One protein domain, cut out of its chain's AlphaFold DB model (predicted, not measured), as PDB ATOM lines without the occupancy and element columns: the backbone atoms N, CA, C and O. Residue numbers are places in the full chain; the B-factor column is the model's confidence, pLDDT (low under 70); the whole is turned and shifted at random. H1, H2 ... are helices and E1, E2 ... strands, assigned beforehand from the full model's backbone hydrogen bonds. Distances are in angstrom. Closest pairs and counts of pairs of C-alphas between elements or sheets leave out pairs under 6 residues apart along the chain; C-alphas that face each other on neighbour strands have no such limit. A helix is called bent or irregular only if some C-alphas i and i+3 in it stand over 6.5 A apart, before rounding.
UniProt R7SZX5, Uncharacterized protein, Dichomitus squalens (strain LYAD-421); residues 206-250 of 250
ATOM      1  N   GLU A 206     373.577 272.492 366.006       61.44
ATOM      2  CA  GLU A 206     373.048 273.035 367.256       61.44
ATOM      3  C   GLU A 206     373.675 272.383 368.489       61.44
ATOM      4  O   GLU A 206     374.078 273.092 369.404       61.44
ATOM      5  N   ALA A 207     373.898 271.064 368.469       67.38
ATOM      6  CA  ALA A 207     374.644 270.370 369.519       67.38
ATOM      7  C   ALA A 207     376.082 270.903 369.638       67.38
ATOM      8  O   ALA A 207     376.592 271.097 370.738       67.38
ATOM      9  N   ARG A 208     376.727 271.223 368.506       71.81
ATOM     10  CA  ARG A 208     378.060 271.855 368.497       71.81
ATOM     11  C   ARG A 208     378.039 273.262 369.097       71.81
ATOM     12  O   ARG A 208     378.930 273.600 369.871       71.81
ATOM     13  N   ARG A 209     377.019 274.066 368.782       76.00
ATOM     14  CA  ARG A 209     376.833 275.405 369.370       76.00
ATOM     15  C   ARG A 209     376.538 275.330 370.866       76.00
ATOM     16  O   ARG A 209     377.115 276.101 371.626       76.00
ATOM     17  N   PHE A 210     375.709 274.378 371.287       77.56
ATOM     18  CA  PHE A 210     375.428 274.114 372.693       77.56
ATOM     19  C   PHE A 210     376.695 273.707 373.445       77.56
ATOM     20  O   PHE A 210     376.996 274.304 374.469       77.56
ATOM     21  N   LEU A 211     377.486 272.766 372.919       80.50
ATOM     22  CA  LEU A 211     378.746 272.353 373.546       80.50
ATOM     23  C   LEU A 211     379.748 273.507 373.650       80.50
ATOM     24  O   LEU A 211     380.391 273.654 374.688       80.50
ATOM     25  N   ALA A 212     379.856 274.353 372.623       77.88
ATOM     26  CA  ALA A 212     380.716 275.535 372.668       77.88
ATOM     27  C   ALA A 212     380.250 276.532 373.745       77.88
ATOM     28  O   ALA A 212     381.056 276.987 374.557       77.88
ATOM     29  N   ALA A 213     378.946 276.820 373.801       77.06
ATOM     30  CA  ALA A 213     378.363 277.709 374.802       77.06
ATOM     31  C   ALA A 213     378.487 277.144 376.227       77.06
ATOM     32  O   ALA A 213     378.860 277.868 377.147       77.06
ATOM     33  N   PHE A 214     378.235 275.846 376.402       80.94
ATOM     34  CA  PHE A 214     378.381 275.139 377.671       80.94
ATOM     35  C   PHE A 214     379.832 275.139 378.151       80.94
ATOM     36  O   PHE A 214     380.082 275.395 379.322       80.94
ATOM     37  N   THR A 215     380.796 274.920 377.252       80.06
ATOM     38  CA  THR A 215     382.227 274.952 377.592       80.06
ATOM     39  C   THR A 215     382.642 276.335 378.092       80.06
ATOM     40  O   THR A 215     383.265 276.445 379.146       80.06
ATOM     41  N   LEU A 216     382.243 277.402 377.390       81.12
ATOM     42  CA  LEU A 216     382.525 278.779 377.809       81.12
ATOM     43  C   LEU A 216     381.869 279.114 379.153       81.12
ATOM     44  O   LEU A 216     382.504 279.701 380.030       81.12
ATOM     45  N   TRP A 217     380.611 278.708 379.336       87.12
ATOM     46  CA  TRP A 217     379.908 278.875 380.601       87.12
ATOM     47  C   TRP A 217     380.622 278.126 381.732       87.12
ATOM     48  O   TRP A 217     380.961 278.748 382.735       87.12
ATOM     49  N   ALA A 218     380.943 276.845 381.562       81.19
ATOM     50  CA  ALA A 218     381.614 276.040 382.581       81.19
ATOM     51  C   ALA A 218     382.983 276.625 382.968       81.19
ATOM     52  O   ALA A 218     383.300 276.716 384.151       81.19
ATOM     53  N   MET A 219     383.759 277.115 381.993       79.44
ATOM     54  CA  MET A 219     385.020 277.817 382.265       79.44
ATOM     55  C   MET A 219     384.812 279.087 383.100       79.44
ATOM     56  O   MET A 219     385.590 279.342 384.016       79.44
ATOM     57  N   SER A 220     383.745 279.853 382.843       79.12
ATOM     58  CA  SER A 220     383.417 281.050 383.636       79.12
ATOM     59  C   SER A 220     383.005 280.727 385.076       79.12
ATOM     60  O   SER A 220     383.244 281.525 385.976       79.12
ATOM     61  N   GLN A 221     382.395 279.560 385.300       77.19
ATOM     62  CA  GLN A 221     381.913 279.145 386.617       77.19
ATOM     63  C   GLN A 221     382.992 278.452 387.462       77.19
ATOM     64  O   GLN A 221     382.813 278.301 388.669       77.19
ATOM     65  N   GLY A 222     384.119 278.058 386.858       70.38
ATOM     66  CA  GLY A 222     385.174 277.292 387.521       70.38
ATOM     67  C   GLY A 222     385.738 277.950 388.781       70.38
ATOM     68  O   GLY A 222     386.027 277.254 389.740       70.38
ATOM     69  N   SER A 223     385.834 279.277 388.842       66.94
ATOM     70  CA  SER A 223     386.303 279.984 390.047       66.94
ATOM     71  C   SER A 223     385.272 280.037 391.178       66.94
ATOM     72  O   SER A 223     385.641 280.264 392.325       66.94
ATOM     73  N   THR A 224     383.986 279.865 390.860       70.94
ATOM     74  CA  THR A 224     382.873 279.978 391.818       70.94
ATOM     75  C   THR A 224     382.407 278.610 392.308       70.94
ATOM     76  O   THR A 224     382.002 278.472 393.456       70.94
ATOM     77  N   LEU A 225     382.463 277.597 391.439       76.00
ATOM     78  CA  LEU A 225     381.965 276.248 391.714       76.00
ATOM     79  C   LEU A 225     383.076 275.262 392.105       76.00
ATOM     80  O   LEU A 225     382.786 274.143 392.533       76.00
ATOM     81  N   ASN A 226     384.344 275.652 391.972       79.75
ATOM     82  CA  ASN A 226     385.460 274.868 392.486       79.75
ATOM     83  C   ASN A 226     385.966 275.442 393.806       79.75
ATOM     84  O   ASN A 226     386.081 276.652 393.982       79.75
ATOM     85  N   HIS A 227     386.341 274.547 394.710       72.56
ATOM     86  CA  HIS A 227     387.136 274.874 395.873       72.56
ATOM     87  C   HIS A 227     388.565 275.170 395.413       72.56
ATOM     88  O   HIS A 227     389.299 274.270 394.992       72.56
ATOM     89  N   VAL A 228     388.962 276.436 395.489       74.50
ATOM     90  CA  VAL A 228     390.320 276.885 395.176       74.50
ATOM     91  C   VAL A 228     391.143 277.047 396.455       74.50
ATOM     92  O   VAL A 228     390.603 277.412 397.498       74.50
ATOM     93  N   ASP A 229     392.437 276.730 396.410       72.50
ATOM     94  CA  ASP A 229     393.358 277.040 397.508       72.50
ATOM     95  C   ASP A 229     393.692 278.539 397.541       72.50
ATOM     96  O   ASP A 229     393.357 279.308 396.637       72.50
ATOM     97  N   ASN A 230     394.414 278.961 398.580       73.38
ATOM     98  CA  ASN A 230     394.900 280.338 398.712       73.38
ATOM     99  C   ASN A 230     395.876 280.757 397.590       73.38
ATOM    100  O   ASN A 230     396.257 281.924 397.525       73.38
ATOM    101  N   LEU A 231     396.304 279.823 396.735       74.56
ATOM    102  CA  LEU A 231     397.187 280.035 395.587       74.56
ATOM    103  C   LEU A 231     396.406 280.034 394.255       74.56
ATOM    104  O   LEU A 231     397.011 280.205 393.200       74.56
ATOM    105  N   GLY A 232     395.076 279.881 394.293       67.31
ATOM    106  CA  GLY A 232     394.196 279.877 393.124       67.31
ATOM    107  C   GLY A 232     394.115 278.539 392.379       67.31
ATOM    108  O   GLY A 232     393.500 278.474 391.314       67.31
ATOM    109  N   ASN A 233     394.696 277.463 392.911       75.00
ATOM    110  CA  ASN A 233     394.618 276.133 392.315       75.00
ATOM    111  C   ASN A 233     393.317 275.444 392.717       75.00
ATOM    112  O   ASN A 233     392.911 275.477 393.876       75.00
ATOM    113  N   THR A 234     392.681 274.756 391.770       71.56
ATOM    114  CA  THR A 234     391.494 273.940 392.054       71.56
ATOM    115  C   THR A 234     391.885 272.714 392.883       71.56
ATOM    116  O   THR A 234     392.603 271.845 392.394       71.56
ATOM    117  N   ILE A 235     391.405 272.640 394.127       71.38
ATOM    118  CA  ILE A 235     391.627 271.511 395.044       71.38
ATOM    119  C   ILE A 235     390.533 270.456 394.872       71.38
ATOM    120  O   ILE A 235     390.803 269.257 394.890       71.38
ATOM    121  N   SER A 236     389.287 270.896 394.718       70.75
ATOM    122  CA  SER A 236     388.134 270.018 394.525       70.75
ATOM    123  C   SER A 236     386.984 270.772 393.859       70.75
ATOM    124  O   SER A 236     386.933 271.998 393.881       70.75
ATOM    125  N   ALA A 237     386.064 270.046 393.231       72.75
ATOM    126  CA  ALA A 237     384.835 270.611 392.683       72.75
ATOM    127  C   ALA A 237     383.699 270.465 393.709       72.75
ATOM    128  O   ALA A 237     383.565 269.404 394.320       72.75
ATOM    129  N   HIS A 238     382.854 271.486 393.882       78.31
ATOM    130  CA  HIS A 238     381.601 271.334 394.628       78.31
ATOM    131  C   HIS A 238     380.585 270.596 393.758       78.31
ATOM    132  O   HIS A 238     379.790 271.217 393.055       78.31
ATOM    133  N   GLU A 239     380.654 269.265 393.745       77.69
ATOM    134  CA  GLU A 239     379.863 268.419 392.843       77.69
ATOM    135  C   GLU A 239     378.357 268.701 392.933       77.69
ATOM    136  O   GLU A 239     377.672 268.750 391.916       77.69
ATOM    137  N   ASP A 240     377.832 268.968 394.128       76.38
ATOM    138  CA  ASP A 240     376.426 269.307 394.348       76.38
ATOM    139  C   ASP A 240     376.034 270.658 393.727       76.38
ATOM    140  O   ASP A 240     374.958 270.781 393.132       76.38
ATOM    141  N   GLN A 241     376.910 271.662 393.814       75.81
ATOM    142  CA  GLN A 241     376.692 272.970 393.198       75.81
ATOM    143  C   GLN A 241     376.877 272.910 391.685       75.81
ATOM    144  O   GLN A 241     376.081 273.498 390.956       75.81
ATOM    145  N   TRP A 242     377.853 272.137 391.208       82.12
ATOM    146  CA  TRP A 242     378.042 271.844 389.791       82.12
ATOM    147  C   TRP A 242     376.817 271.166 389.190       82.12
ATOM    148  O   TRP A 242     376.311 271.626 388.170       82.12
ATOM    149  N   ILE A 243     376.282 270.128 389.839       78.81
ATOM    150  CA  ILE A 243     375.075 269.433 389.377       78.81
ATOM    151  C   ILE A 243     373.894 270.408 389.310       78.81
ATOM    152  O   ILE A 243     373.210 270.467 388.291       78.81
ATOM    153  N   ARG A 244     373.670 271.222 390.348       75.19
ATOM    154  CA  ARG A 244     372.587 272.226 390.348       75.19
ATOM    155  C   ARG A 244     372.776 273.287 389.263       75.19
ATOM    156  O   ARG A 244     371.813 273.631 388.583       75.19
ATOM    157  N   ALA A 245     373.995 273.785 389.083       77.69
ATOM    158  CA  ALA A 245     374.315 274.806 388.093       77.69
ATOM    159  C   ALA A 245     374.136 274.279 386.662       77.69
ATOM    160  O   ALA A 245     373.531 274.953 385.833       77.69
ATOM    161  N   VAL A 246     374.580 273.049 386.391       81.88
ATOM    162  CA  VAL A 246     374.418 272.383 385.090       81.88
ATOM    163  C   VAL A 246     372.943 272.110 384.797       81.88
ATOM    164  O   VAL A 246     372.472 272.428 383.707       81.88
ATOM    165  N   LEU A 247     372.186 271.595 385.774       76.44
ATOM    166  CA  LEU A 247     370.739 271.391 385.637       76.44
ATOM    167  C   LEU A 247     369.983 272.709 385.415       76.44
ATOM    168  O   LEU A 247     368.979 272.720 384.716       76.44
ATOM    169  N   SER A 248     370.468 273.817 385.982       75.88
ATOM    170  CA  SER A 248     369.904 275.148 385.751       75.88
ATOM    171  C   SER A 248     370.326 275.765 384.413       75.88
ATOM    172  O   SER A 248     369.666 276.705 383.961       75.88
ATOM    173  N   PHE A 249     371.428 275.317 383.812       73.81
ATOM    174  CA  PHE A 249     371.907 275.797 382.515       73.81
ATOM    175  C   PHE A 249     371.159 275.140 381.352       73.81
ATOM    176  O   PHE A 249     370.859 275.824 380.373       73.81
ATOM    177  N   MET A 250     370.842 273.845 381.480       73.44
ATOM    178  CA  MET A 250     369.968 273.124 380.545       73.44
ATOM    179  C   MET A 250     368.550 273.722 380.505       73.44
ATOM    180  O   MET A 250     367.906 273.541 379.450       73.44
TER     181      MET A 250
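What this domain is: This is residues 206 to 250 of the 250 residues of an uncharacterized protein of Dichomitus squalens (strain LYAD-421) (UniProt R7SZX5). A small two-stranded hairpin, E1 and E2, makes one end of a loose rod, and from it two helices, long H1 and shorter H2, reach back as an open V. The 45 printed residues, mostly helix, run H1, E1, E2, H2, with the sheet antiparallel. The whole is loose, with a radius of gyration of the C-alphas of 11.8 A and spans of 39 by 19 by 11 A.

Where its parts are: Find E1 at residues 226 to 228 and E2 at 234 to 237. H1, residues 206 to 225, starts at C-alpha 206 (373.048, 273.035, 367.256) and covers 26.2 A; it is irregular, C-alphas 220 and 223 being 7.1 A apart, with a kink of 35 degrees near residue 219. H2, residues 239 to 249, covers 15.0 A and ends at C-alpha 249 (371.907, 275.797, 382.515).

How they stand to each other: In the hairpin of E1 and E2, look for N 227 and O 236, 2.7 A apart, within hydrogen-bond range. H1 and H2 are close but not clearly touching; their closest C-alphas, of Leu 225 and Trp 242, are 6.2 A apart. They run opposite ways at a steep tilt of 42 degrees. Every O i to N i+4 pair is within range in H2, 14 of 16 in H1.

The domain as a whole: The C-alphas farthest apart, of Glu 206 and Asn 230, stand 39.0 A apart. The printed part has no cut, and its three links are tight. pLDDT is under 70 at residues 206 to 207, 223 and 232.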